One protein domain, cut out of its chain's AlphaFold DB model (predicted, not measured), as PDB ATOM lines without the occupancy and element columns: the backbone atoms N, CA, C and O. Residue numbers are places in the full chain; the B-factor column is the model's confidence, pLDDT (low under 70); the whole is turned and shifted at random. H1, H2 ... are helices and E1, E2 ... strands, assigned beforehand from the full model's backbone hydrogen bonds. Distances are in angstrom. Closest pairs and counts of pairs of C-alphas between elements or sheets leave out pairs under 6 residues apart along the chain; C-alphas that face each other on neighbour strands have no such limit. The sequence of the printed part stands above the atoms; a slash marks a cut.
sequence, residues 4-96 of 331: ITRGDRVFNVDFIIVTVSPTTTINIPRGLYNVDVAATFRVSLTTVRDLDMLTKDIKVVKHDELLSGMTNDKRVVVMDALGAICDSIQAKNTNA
ATOM      1  N   ILE A   4      24.592  32.041 -27.581       52.97
ATOM      2  CA  ILE A   4      24.115  30.669 -27.773       52.97
ATOM      3  C   ILE A   4      23.497  30.587 -29.160       52.97
ATOM      4  O   ILE A   4      22.404  31.094 -29.402       52.97
ATOM      5  N   THR A   5      24.180  29.931 -30.088       44.91
ATOM      6  CA  THR A   5      23.671  29.759 -31.448       44.91
ATOM      7  C   THR A   5      22.813  28.495 -31.558       44.91
ATOM      8  O   THR A   5      23.243  27.382 -31.258       44.91
ATOM      9  N   ARG A   6      21.559  28.664 -31.985       48.38
ATOM     10  CA  ARG A   6      20.609  27.603 -32.338       48.38
ATOM     11  C   ARG A   6      20.247  27.752 -33.815       48.38
ATOM     12  O   ARG A   6      19.366  28.539 -34.163       48.38
ATOM     13  N   GLY A   7      20.903  26.985 -34.687       67.06
ATOM     14  CA  GLY A   7      20.763  27.175 -36.137       67.06
ATOM     15  C   GLY A   7      21.125  28.615 -36.510       67.06
ATOM     16  O   GLY A   7      22.184  29.091 -36.116       67.06
ATOM     17  N   ASP A   8      20.214  29.325 -37.173       47.25
ATOM     18  CA  ASP A   8      20.410  30.728 -37.574       47.25
ATOM     19  C   ASP A   8      20.085  31.745 -36.459       47.25
ATOM     20  O   ASP A   8      20.162  32.954 -36.681       47.25
ATOM     21  N   ARG A   9      19.677  31.295 -35.263       47.19
ATOM     22  CA  ARG A   9      19.313  32.187 -34.149       47.19
ATOM     23  C   ARG A   9      20.456  32.277 -33.152       47.19
ATOM     24  O   ARG A   9      20.809  31.281 -32.531       47.19
ATOM     25  N   VAL A  10      21.000  33.473 -32.969       54.06
ATOM     26  CA  VAL A  10      21.927  33.782 -31.878       54.06
ATOM     27  C   VAL A  10      21.091  34.271 -30.698       54.06
ATOM     28  O   VAL A  10      20.493  35.343 -30.762       54.06
ATOM     29  N   PHE A  11      20.994  33.472 -29.639       48.72
ATOM     30  CA  PHE A  11      20.449  33.929 -28.368       48.72
ATOM     31  C   PHE A  11      21.543  34.699 -27.648       48.72
ATOM     32  O   PHE A  11      22.439  34.108 -27.043       48.72
ATOM     33  N   ASN A  12      21.457  36.021 -27.730       51.88
ATOM     34  CA  ASN A  12      22.226  36.887 -26.862       51.88
ATOM     35  C   ASN A  12      21.557  36.910 -25.489       51.88
ATOM     36  O   ASN A  12      20.545  37.582 -25.287       51.88
ATOM     37  N   VAL A  13      22.108  36.153 -24.538       50.31
ATOM     38  CA  VAL A  13      21.605  36.125 -23.149       50.31
ATOM     39  C   VAL A  13      21.818  37.477 -22.444       50.31
ATOM     40  O   VAL A  13      21.276  37.710 -21.369       50.31
ATOM     41  N   ASP A  14      22.536  38.415 -23.069       50.06
ATOM     42  CA  ASP A  14      22.705  39.773 -22.554       50.06
ATOM     43  C   ASP A  14      21.422  40.631 -22.612       50.06
ATOM     44  O   ASP A  14      21.421  41.732 -22.063       50.06
ATOM     45  N   PHE A  15      20.306  40.157 -23.187       46.56
ATOM     46  CA  PHE A  15      19.133  41.017 -23.347       46.56
ATOM     47  C   PHE A  15      17.785  40.348 -23.103       46.56
ATOM     48  O   PHE A  15      17.026  40.103 -24.031       46.56
ATOM     49  N   ILE A  16      17.418  40.207 -21.827       45.88
ATOM     50  CA  ILE A  16      16.074  40.617 -21.415       45.88
ATOM     51  C   ILE A  16      16.185  41.310 -20.054       45.88
ATOM     52  O   ILE A  16      15.996  40.699 -19.007       45.88
ATOM     53  N   ILE A  17      16.467  42.619 -20.055       48.25
ATOM     54  CA  ILE A  17      16.054  43.475 -18.934       48.25
ATOM     55  C   ILE A  17      14.538  43.536 -19.045       48.25
ATOM     56  O   ILE A  17      13.963  44.432 -19.666       48.25
ATOM     57  N   VAL A  18      13.880  42.490 -18.558       48.72
ATOM     58  CA  VAL A  18      12.437  42.469 -18.555       48.72
ATOM     59  C   VAL A  18      12.030  43.519 -17.523       48.72
ATOM     60  O   VAL A  18      12.260  43.339 -16.330       48.72
ATOM     61  N   THR A  19      11.427  44.624 -17.955       53.94
ATOM     62  CA  THR A  19      10.792  45.616 -17.073       53.94
ATOM     63  C   THR A  19       9.510  45.050 -16.448       53.94
ATOM     64  O   THR A  19       8.476  45.713 -16.404       53.94
ATOM     65  N   VAL A  20       9.538  43.796 -15.987       58.75
ATOM     66  CA  VAL A  20       8.439  43.237 -15.202       58.75
ATOM     67  C   VAL A  20       8.665  43.570 -13.752       58.75
ATOM     68  O   VAL A  20       9.784  43.514 -13.243       58.75
ATOM     69  N   SER A  21       7.557  43.813 -13.064       70.12
ATOM     70  CA  SER A  21       7.558  43.827 -11.614       70.12
ATOM     71  C   SER A  21       8.215  42.541 -11.080       70.12
ATOM     72  O   SER A  21       7.805  41.445 -11.491       70.12
ATOM     73  N   PRO A  22       9.178  42.638 -10.143       67.75
ATOM     74  CA  PRO A  22       9.897  41.488  -9.586       67.75
ATOM     75  C   PRO A  22       8.973  40.479  -8.889       67.75
ATOM     76  O   PRO A  22       9.332  39.319  -8.710       67.75
ATOM     77  N   THR A  23       7.758  40.903  -8.535       69.19
ATOM     78  CA  THR A  23       6.706  40.078  -7.925       69.19
ATOM     79  C   THR A  23       5.915  39.224  -8.914       69.19
ATOM     80  O   THR A  23       5.014  38.493  -8.504       69.19
ATOM     81  N   THR A  24       6.216  39.288 -10.212       74.06
ATOM     82  CA  THR A  24       5.463  38.524 -11.210       74.06
ATOM     83  C   THR A  24       5.778  37.039 -11.098       74.06
ATOM     84  O   THR A  24       6.903  36.606 -11.342       74.06
ATOM     85  N   THR A  25       4.761  36.246 -10.761       79.25
ATOM     86  CA  THR A  25       4.855  34.786 -10.770       79.25
ATOM     87  C   THR A  25       4.989  34.276 -12.204       79.25
ATOM     88  O   THR A  25       4.156  34.588 -13.074       79.25
ATOM     89  N   ILE A  26       6.029  33.474 -12.435       80.12
ATOM     90  CA  ILE A  26       6.286  32.796 -13.704       80.12
ATOM     91  C   ILE A  26       5.543  31.460 -13.667       80.12
ATOM     92  O   ILE A  26       5.887  30.554 -12.912       80.12
ATOM     93  N   ASN A  27       4.507  31.324 -14.492       80.06
ATOM     94  CA  ASN A  27       3.862  30.032 -14.689       80.06
ATOM     95  C   ASN A  27       4.669  29.253 -15.723       80.06
ATOM     96  O   ASN A  27       4.506  29.467 -16.924       80.06
ATOM     97  N   ILE A  28       5.541  28.361 -15.258       74.94
ATOM     98  CA  ILE A  28       6.253  27.436 -16.142       74.94
ATOM     99  C   ILE A  28       5.235  26.401 -16.646       74.94
ATOM    100  O   ILE A  28       4.633  25.693 -15.830       74.94
ATOM    101  N   PRO A  29       4.993  26.298 -17.965       68.75
ATOM    102  CA  PRO A  29       4.039  25.338 -18.505       68.75
ATOM    103  C   PRO A  29       4.510  23.907 -18.207       68.75
ATOM    104  O   PRO A  29       5.455  23.408 -18.815       68.75
ATOM    105  N   ARG A  30       3.817  23.232 -17.279       68.56
ATOM    106  CA  ARG A  30       4.134  21.888 -16.745       68.56
ATOM    107  C   ARG A  30       4.114  20.729 -17.763       68.56
ATOM    108  O   ARG A  30       4.222  19.581 -17.356       68.56
ATOM    109  N   GLY A  31       3.980  20.993 -19.061       69.00
ATOM    110  CA  GLY A  31       3.861  19.957 -20.094       69.00
ATOM    111  C   GLY A  31       4.806  20.092 -21.285       69.00
ATOM    112  O   GLY A  31       4.783  19.221 -22.145       69.00
ATOM    113  N   LEU A  32       5.608  21.161 -21.370       56.78
ATOM    114  CA  LEU A  32       6.403  21.430 -22.576       56.78
ATOM    115  C   LEU A  32       7.858  20.954 -22.494       56.78
ATOM    116  O   LEU A  32       8.493  20.801 -23.534       56.78
ATOM    117  N   TYR A  33       8.374  20.653 -21.299       61.97
ATOM    118  CA  TYR A  33       9.771  20.254 -21.122       61.97
ATOM    119  C   TYR A  33       9.861  19.091 -20.136       61.97
ATOM    120  O   TYR A  33       9.489  19.220 -18.975       61.97
ATOM    121  N   ASN A  34      10.397  17.954 -20.590       61.53
ATOM    122  CA  ASN A  34      10.726  16.814 -19.721       61.53
ATOM    123  C   ASN A  34      11.929  17.100 -18.801       61.53
ATOM    124  O   ASN A  34      12.310  16.249 -18.001       61.53
ATOM    125  N   VAL A  35      12.563  18.266 -18.946       77.00
ATOM    126  CA  VAL A  35      13.726  18.669 -18.163       77.00
ATOM    127  C   VAL A  35      13.283  19.649 -17.092       77.00
ATOM    128  O   VAL A  35      12.791  20.736 -17.387       77.00
ATOM    129  N   ASP A  36      13.494  19.255 -15.841       84.81
ATOM    130  CA  ASP A  36      13.344  20.137 -14.696       84.81
ATOM    131  C   ASP A  36      14.538  21.104 -14.664       84.81
ATOM    132  O   ASP A  36      15.623  20.804 -14.152       84.81
ATOM    133  N   VAL A  37      14.357  22.259 -15.310       84.06
ATOM    134  CA  VAL A  37      15.357  23.335 -15.367       84.06
ATOM    135  C   VAL A  37      15.731  23.782 -13.952       84.06
ATOM    136  O   VAL A  37      16.910  23.985 -13.667       84.06
ATOM    137  N   ALA A  38      14.759  23.846 -13.035       84.94
ATOM    138  CA  ALA A  38      15.008  24.229 -11.650       84.94
ATOM    139  C   ALA A  38      15.888  23.198 -10.931       84.94
ATOM    140  O   ALA A  38      16.856  23.569 -10.267       84.94
ATOM    141  N   ALA A  39      15.629  21.900 -11.124       87.00
ATOM    142  CA  ALA A  39      16.493  20.846 -10.589       87.00
ATOM    143  C   ALA A  39      17.900  20.864 -11.207       87.00
ATOM    144  O   ALA A  39      18.878  20.577 -10.516       87.00
ATOM    145  N   THR A  40      18.009  21.223 -12.490       87.38
ATOM    146  CA  THR A  40      19.291  21.273 -13.212       87.38
ATOM    147  C   THR A  40      20.213  22.346 -12.639       87.38
ATOM    148  O   THR A  40      21.385  22.075 -12.395       87.38
ATOM    149  N   PHE A  41      19.681  23.540 -12.374       84.50
ATOM    150  CA  PHE A  41      20.463  24.647 -11.818       84.50
ATOM    151  C   PHE A  41      20.433  24.716 -10.291       84.50
ATOM    152  O   PHE A  41      21.165  25.504  -9.706       84.50
ATOM    153  N   ARG A  42      19.612  23.886  -9.634       88.25
ATOM    154  CA  ARG A  42      19.314  23.964  -8.194       88.25
ATOM    155  C   ARG A  42      18.767  25.336  -7.769       88.25
ATOM    156  O   ARG A  42      18.929  25.732  -6.619       88.25
ATOM    157  N   VAL A  43      18.092  26.034  -8.685       85.12
ATOM    158  CA  VAL A  43      17.460  27.341  -8.453       85.12
ATOM    159  C   VAL A  43      15.966  27.215  -8.724       85.12
ATOM    160  O   VAL A  43      15.550  26.730  -9.774       85.12
ATOM    161  N   SER A  44      15.133  27.646  -7.782       87.94
ATOM    162  CA  SER A  44      13.682  27.712  -7.963       87.94
ATOM    163  C   SER A  44      13.326  28.831  -8.937       87.94
ATOM    164  O   SER A  44      13.526  29.980  -8.596       87.94
ATOM    165  N   LEU A  45      12.771  28.536 -10.116       87.81
ATOM    166  CA  LEU A  45      12.389  29.543 -11.124       87.81
ATOM    167  C   LEU A  45      10.926  29.987 -10.977       87.81
ATOM    168  O   LEU A  45      10.093  29.751 -11.852       87.81
ATOM    169  N   THR A  46      10.582  30.586  -9.840       86.06
ATOM    170  CA  THR A  46       9.188  30.957  -9.523       86.06
ATOM    171  C   THR A  46       8.871  32.427  -9.783       86.06
ATOM    172  O   THR A  46       7.719  32.791 -10.041       86.06
ATOM    173  N   THR A  47       9.898  33.271  -9.749       87.25
ATOM    174  CA  THR A  47       9.809  34.724  -9.860       87.25
ATOM    175  C   THR A  47      10.802  35.254 -10.888       87.25
ATOM    176  O   THR A  47      11.783  34.601 -11.237       87.25
ATOM    177  N   VAL A  48      10.575  36.480 -11.358       83.81
ATOM    178  CA  VAL A  48      11.518  37.181 -12.249       83.81
ATOM    179  C   VAL A  48      12.875  37.393 -11.569       83.81
ATOM    180  O   VAL A  48      13.910  37.325 -12.227       83.81
ATOM    181  N   ARG A  49      12.887  37.569 -10.242       85.19
ATOM    182  CA  ARG A  49      14.122  37.666  -9.455       85.19
ATOM    183  C   ARG A  49      14.947  36.382  -9.519       85.19
ATOM    184  O   ARG A  49      16.169  36.457  -9.605       85.19
ATOM    185  N   ASP A  50      14.289  35.228  -9.522       86.94
ATOM    186  CA  ASP A  50      14.975  33.940  -9.633       86.94
ATOM    187  C   ASP A  50      15.659  33.783 -11.000       86.94
ATOM    188  O   ASP A  50      16.742  33.209 -11.094       86.94
ATOM    189  N   LEU A  51      15.051  34.329 -12.060       86.69
ATOM    190  CA  LEU A  51      15.629  34.335 -13.404       86.69
ATOM    191  C   LEU A  51      16.846  35.273 -13.504       86.69
ATOM    192  O   LEU A  51      17.841  34.923 -14.138       86.69
ATOM    193  N   ASP A  52      16.789  36.440 -12.854       85.06
ATOM    194  CA  ASP A  52      17.927  37.365 -12.749       85.06
ATOM    195  C   ASP A  52      19.090  36.736 -11.967       85.06
ATOM    196  O   ASP A  52      20.232  36.762 -12.429       85.06
ATOM    197  N   MET A  53      18.800  36.087 -10.834       87.31
ATOM    198  CA  MET A  53      19.795  35.308 -10.091       87.31
ATOM    199  C   MET A  53      20.401  34.202 -10.951       87.31
ATOM    200  O   MET A  53      21.621  34.126 -11.045       87.31
ATOM    201  N   LEU A  54      19.578  33.413 -11.650       87.88
ATOM    202  CA  LEU A  54      20.076  32.366 -12.539       87.88
ATOM    203  C   LEU A  54      20.993  32.938 -13.629       87.88
ATOM    204  O   LEU A  54      22.033  32.359 -13.927       87.88
ATOM    205  N   THR A  55      20.639  34.084 -14.211       86.31
ATOM    206  CA  THR A  55      21.445  34.739 -15.253       86.31
ATOM    207  C   THR A  55      22.782  35.233 -14.698       86.31
ATOM    208  O   THR A  55      23.822  35.065 -15.340       86.31
ATOM    209  N   LYS A  56      22.777  35.803 -13.486       86.06
ATOM    210  CA  LYS A  56      23.992  36.226 -12.776       86.06
ATOM    211  C   LYS A  56      24.877  35.038 -12.425       86.06
ATOM    212  O   LYS A  56      26.067  35.093 -12.711       86.06
ATOM    213  N   ASP A  57      24.305  33.963 -11.899       84.06
ATOM    214  CA  ASP A  57      25.039  32.743 -11.563       84.06
ATOM    215  C   ASP A  57      25.645  32.117 -12.815       84.06
ATOM    216  O   ASP A  57      26.822  31.782 -12.827       84.06
ATOM    217  N   ILE A  58      24.885  32.058 -13.908       83.88
ATOM    218  CA  ILE A  58      25.377  31.623 -15.216       83.88
ATOM    219  C   ILE A  58      26.567  32.488 -15.663       83.88
ATOM    220  O   ILE A  58      27.546  31.939 -16.146       83.88
ATOM    221  N   LYS A  59      26.521  33.812 -15.472       82.94
ATOM    222  CA  LYS A  59      27.580  34.753 -15.884       82.94
ATOM    223  C   LYS A  59      28.824  34.725 -14.984       82.94
ATOM    224  O   LYS A  59      29.925  34.977 -15.470       82.94
ATOM    225  N   VAL A  60      28.646  34.490 -13.682       81.69
ATOM    226  CA  VAL A  60      29.721  34.475 -12.673       81.69
ATOM    227  C   VAL A  60      30.402  33.113 -12.615       81.69
ATOM    228  O   VAL A  60      31.629  33.035 -12.520       81.69
ATOM    229  N   VAL A  61      29.626  32.033 -12.682       76.06
ATOM    230  CA  VAL A  61      30.161  30.678 -12.765       76.06
ATOM    231  C   VAL A  61      30.795  30.522 -14.142       76.06
ATOM    232  O   VAL A  61      30.204  30.875 -15.160       76.06
ATOM    233  N   LYS A  62      32.012  29.971 -14.203       67.69
ATOM    234  CA  LYS A  62      32.572  29.526 -15.482       67.69
ATOM    235  C   LYS A  62      31.612  28.479 -16.038       67.69
ATOM    236  O   LYS A  62      31.587  27.356 -15.542       67.69
ATOM    237  N   HIS A  63      30.810  28.873 -17.029       70.94
ATOM    238  CA  HIS A  63      29.745  28.083 -17.661       70.94
ATOM    239  C   HIS A  63      30.144  26.632 -17.950       70.94
ATOM    240  O   HIS A  63      29.299  25.735 -17.940       70.94
ATOM    241  N   ASP A  64      31.435  26.413 -18.184       77.31
ATOM    242  CA  ASP A  64      32.038  25.112 -18.388       77.31
ATOM    243  C   ASP A  64      31.733  24.134 -17.252       77.31
ATOM    244  O   ASP A  64      31.414  22.999 -17.559       77.31
ATOM    245  N   GLU A  65      31.731  24.518 -15.973       83.44
ATOM    246  CA  GLU A  65      31.456  23.562 -14.884       83.44
ATOM    247  C   GLU A  65      29.996  23.105 -14.867       83.44
ATOM    248  O   GLU A  65      29.737  21.901 -14.920       83.44
ATOM    249  N   LEU A  66      29.046  24.048 -14.875       80.81
ATOM    250  CA  LEU A  66      27.610  23.742 -14.869       80.81
ATOM    251  C   LEU A  66      27.190  22.937 -16.101       80.81
ATOM    252  O   LEU A  66      26.369  22.024 -16.007       80.81
ATOM    253  N   LEU A  67      27.767  23.252 -17.261       83.75
ATOM    254  CA  LEU A  67      27.431  22.575 -18.506       83.75
ATOM    255  C   LEU A  67      28.282  21.320 -18.744       83.75
ATOM    256  O   LEU A  67      27.821  20.434 -19.467       83.75
ATOM    257  N   SER A  68      29.479  21.182 -18.156       87.94
ATOM    258  CA  SER A  68      30.404  20.053 -18.411       87.94
ATOM    259  C   SER A  68      29.780  18.695 -18.117       87.94
ATOM    260  O   SER A  68      30.031  17.746 -18.855       87.94
ATOM    261  N   GLY A  69      28.913  18.611 -17.103       88.38
ATOM    262  CA  GLY A  69      28.192  17.386 -16.751       88.38
ATOM    263  C   GLY A  69      27.003  17.060 -17.664       88.38
ATOM    264  O   GLY A  69      26.431  15.972 -17.574       88.38
ATOM    265  N   MET A  70      26.602  17.982 -18.544       91.50
ATOM    266  CA  MET A  70      25.460  17.813 -19.440       91.50
ATOM    267  C   MET A  70      25.906  17.386 -20.837       91.50
ATOM    268  O   MET A  70      26.749  18.032 -21.461       91.50
ATOM    269  N   THR A  71      25.267  16.339 -21.370       94.75
ATOM    270  CA  THR A  71      25.390  15.973 -22.787       94.75
ATOM    271  C   THR A  71      24.863  17.101 -23.674       94.75
ATOM    272  O   THR A  71      23.964  17.840 -23.268       94.75
ATOM    273  N   ASN A  72      25.379  17.214 -24.901       90.62
ATOM    274  CA  ASN A  72      24.951  18.253 -25.846       90.62
ATOM    275  C   ASN A  72      23.427  18.267 -26.045       90.62
ATOM    276  O   ASN A  72      22.822  19.332 -25.965       90.62
ATOM    277  N   ASP A  73      22.795  17.095 -26.172       91.38
ATOM    278  CA  ASP A  73      21.336  16.988 -26.294       91.38
ATOM    279  C   ASP A  73      20.603  17.602 -25.094       91.38
ATOM    280  O   ASP A  73      19.622  18.324 -25.258       91.38
ATOM    281  N   LYS A  74      21.105  17.387 -23.868       91.00
ATOM    282  CA  LYS A  74      20.503  17.977 -22.666       91.00
ATOM    283  C   LYS A  74      20.712  19.487 -22.613       91.00
ATOM    284  O   LYS A  74      19.801  20.194 -22.197       91.00
ATOM    285  N   ARG A  75      21.879  19.987 -23.043       88.81
ATOM    286  CA  ARG A  75      22.147  21.434 -23.116       88.81
ATOM    287  C   ARG A  75      21.168  22.122 -24.067       88.81
ATOM    288  O   ARG A  75      20.595  23.138 -23.696       88.81
ATOM    289  N   VAL A  76      20.926  21.537 -25.241       89.44
ATOM    290  CA  VAL A  76      19.942  22.055 -26.207       89.44
ATOM    291  C   VAL A  76      18.547  22.106 -25.586       89.44
ATOM    292  O   VAL A  76      17.894  23.141 -25.662       89.44
ATOM    293  N   VAL A  77      18.112  21.039 -24.907       89.81
ATOM    294  CA  VAL A  77      16.787  21.012 -24.262       89.81
ATOM    295  C   VAL A  77      16.667  22.053 -23.142       89.81
ATOM    296  O   VAL A  77      15.626  22.697 -23.028       89.81
ATOM    297  N   VAL A  78      17.715  22.258 -22.335       89.62
ATOM    298  CA  VAL A  78      17.722  23.292 -21.285       89.62
ATOM    299  C   VAL A  78      17.639  24.696 -21.873       89.62
ATOM    300  O   VAL A  78      16.852  25.508 -21.391       89.62
ATOM    301  N   MET A  79      18.409  24.984 -22.923       86.31
ATOM    302  CA  MET A  79      18.381  26.301 -23.560       86.31
ATOM    303  C   MET A  79      17.051  26.561 -24.274       86.31
ATOM    304  O   MET A  79      16.520  27.665 -24.183       86.31
ATOM    305  N   ASP A  80      16.460  25.542 -24.903       88.19
ATOM    306  CA  ASP A  80      15.118  25.635 -25.487       88.19
ATOM    307  C   ASP A  80      14.047  25.912 -24.423       88.19
ATOM    308  O   ASP A  80      13.141  26.716 -24.653       88.19
ATOM    309  N   ALA A  81      14.162  25.288 -23.247       89.00
ATOM    310  CA  ALA A  81      13.265  25.540 -22.125       89.00
ATOM    311  C   ALA A  81      13.423  26.966 -21.571       89.00
ATOM    312  O   ALA A  81      12.420  27.638 -21.328       89.00
ATOM    313  N   LEU A  82      14.659  27.456 -21.416       87.38
ATOM    314  CA  LEU A  82      14.930  28.837 -20.995       87.38
ATOM    315  C   LEU A  82      14.380  29.856 -22.001       87.38
ATOM    316  O   LEU A  82      13.695  30.792 -21.595       87.38
ATOM    317  N   GLY A  83      14.600  29.638 -23.300       88.31
ATOM    318  CA  GLY A  83      14.050  30.490 -24.357       88.31
ATOM    319  C   GLY A  83      12.524  30.575 -24.296       88.31
ATOM    320  O   GLY A  83      11.958  31.662 -24.337       88.31
ATOM    321  N   ALA A  84      11.845  29.451 -24.081       88.19
ATOM    322  CA  ALA A  84      10.391  29.450 -23.965       88.19
ATOM    323  C   ALA A  84       9.858  30.093 -22.675       88.19
ATOM    324  O   ALA A  84       8.772  30.677 -22.683       88.19
ATOM    325  N   ILE A  85      10.595  30.001 -21.562       85.75
ATOM    326  CA  ILE A  85      10.265  30.743 -20.335       85.75
ATOM    327  C   ILE A  85      10.331  32.246 -20.619       85.75
ATOM    328  O   ILE A  85       9.395  32.973 -20.278       85.75
ATOM    329  N   CYS A  86      11.385  32.698 -21.297       85.44
ATOM    330  CA  CYS A  86      11.544  34.082 -21.723       85.44
ATOM    331  C   CYS A  86      10.404  34.552 -22.644       85.44
ATOM    332  O   CYS A  86       9.773  35.573 -22.355       85.44
ATOM    333  N   ASP A  87      10.076  33.780 -23.681       86.88
ATOM    334  CA  ASP A  87       8.971  34.080 -24.603       86.88
ATOM    335  C   ASP A  87       7.621  34.151 -23.866       86.88
ATOM    336  O   ASP A  87       6.801  35.032 -24.128       86.88
ATOM    337  N   SER A  88       7.392  33.257 -22.898       85.81
ATOM    338  CA  SER A  88       6.175  33.235 -22.074       85.81
ATOM    339  C   SER A  88       6.044  34.490 -21.207       85.81
ATOM    340  O   SER A  88       4.971  35.098 -21.138       85.81
ATOM    341  N   ILE A  89       7.141  34.927 -20.578       82.50
ATOM    342  CA  ILE A  89       7.173  36.176 -19.806       82.50
ATOM    343  C   ILE A  89       6.884  37.363 -20.730       82.50
ATOM    344  O   ILE A  89       6.053  38.211 -20.401       82.50
ATOM    345  N   GLN A  90       7.516  37.404 -21.906       84.06
ATOM    346  CA  GLN A  90       7.309  38.472 -22.880       84.06
ATOM    347  C   GLN A  90       5.853  38.526 -23.365       84.06
ATOM    348  O   GLN A  90       5.247  39.599 -23.368       84.06
ATOM    349  N   ALA A  91       5.260  37.378 -23.693       84.19
ATOM    350  CA  ALA A  91       3.864  37.274 -24.109       84.19
ATOM    351  C   ALA A  91       2.880  37.664 -22.993       84.19
ATOM    352  O   ALA A  91       1.818  38.227 -23.256       84.19
ATOM    353  N   LYS A  92       3.204  37.391 -21.724       82.81
ATOM    354  CA  LYS A  92       2.366  37.821 -20.594       82.81
ATOM    355  C   LYS A  92       2.389  39.344 -20.430       82.81
ATOM    356  O   LYS A  92       1.351  39.934 -20.137       82.81
ATOM    357  N   ASN A  93       3.534  39.974 -20.682       78.88
ATOM    358  CA  ASN A  93       3.690  41.425 -20.578       78.88
ATOM    359  C   ASN A  93       2.988  42.193 -21.701       78.88
ATOM    360  O   ASN A  93       2.512  43.295 -21.464       78.88
ATOM    361  N   THR A  94       2.873  41.628 -22.905       79.94
ATOM    362  CA  THR A  94       2.157  42.288 -24.013       79.94
ATOM    363  C   THR A  94       0.635  42.271 -23.854       79.94
ATOM    364  O   THR A  94      -0.048  43.081 -24.476       79.94
ATOM    365  N   ASN A  95       0.097  41.381 -23.015       72.94
ATOM    366  CA  ASN A  95      -1.341  41.269 -22.753       72.94
ATOM    367  C   ASN A  95      -1.817  42.114 -21.561       72.94
ATOM    368  O   ASN A  95      -3.013  42.375 -21.439       72.94
ATOM    369  N   ALA A  96      -0.907  42.524 -20.675       61.88
ATOM    370  CA  ALA A  96      -1.224  43.391 -19.550       61.88
ATOM    371  C   ALA A  96      -1.302  44.845 -20.039       61.88
ATOM    372  O   ALA A  96      -0.299  45.544 -20.078       61.88
TER     373      ALA A  96
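What this domain is: This is residues 4 to 96 of the 331 residues of an uncharacterized protein of Tanacetum cinerariifolium (UniProt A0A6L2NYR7). One long helix, H4, runs the length of the domain, and the smaller parts sit round it: the strand hairpin of E1 and E2 on one side, the short helix H1 on another, and the helix H2 alongside at a distance, with little H3 near the end where H4 begins. A long stretch with no named element, residues 13 to 36, swings round from the hairpin to H1, and the helices are loosely spaced. The printed part has 93 residues, with two named strands and then four named helices along the chain, E1 E2 H1 H2 H3 H4; the sheet's order is E1 - E2, antiparallel, and the class is mostly helix. The whole is compact, with a radius of gyration of the C-alphas of 13.2 A and spans of 39 by 27 by 26 A.

Where its parts are: Strand E1 is residues 4 to 6, 6.5 A from first to last C-alpha, beginning at C-alpha 4 at (24.115, 30.669, -27.773). Strand E2 is residues 9 to 12, 9.1 A. Helix H4, residues 72 to 95, is 35.1 A long, from C-alpha 72 at (24.951, 18.253, -25.846) to C-alpha 95 at (-1.341, 41.269, -22.753). Helix H2, residues 48 to 60, is 18.4 A long. H1 is residues 37 to 41, 6.4 A, and H3 is residues 63 to 68, 8.1 A.

How they stand to each other: E1 and E2 form an antiparallel hairpin, their directions at 162 degrees, with N 6 and O 9 at 2.8 A and N 11 and O 4 at 2.8 A, within hydrogen-bond range. E1 and H4 are near each other, while E2 and H4 are only just apart, 8.3 A at the closest. H1 and H4 only just touch, with 3 pairs of C-alphas within 8 A, through residues 78 to 82 of H4 alone; the closest C-alphas are those of Val 37 and Val 78, 6.4 A. H2 and H4 are near each other. H1 and H2 are close but not clearly touching, the closest C-alphas being those of Phe 41 and Leu 54, 7.8 A. H2 and H3 meet only through their link. H3 and H4 are close but not clearly touching, with the C-alphas of Leu 67 and Arg 75 closest at 7.1 A, at a steep tilt of 52 degrees, opposite ways. In H1, H2 and H3 every O i to N i+4 pair is within hydrogen-bond range; in H4, 19 of 20 are.

The domain as a whole: The two C-alphas farthest apart are those of Gly 69 and Ala 96, 39.4 A. The printed part has no cut. The link from E2 to H1, 24 residues, is long. Residues 60 to 65, of which 63 to 65 belong to H3, stand free. The mean pLDDT of the printed part is 76.3, and 27 residues are under 70, namely residues 4 to 20, 22 to 23, 29 to 34, 62 and 96.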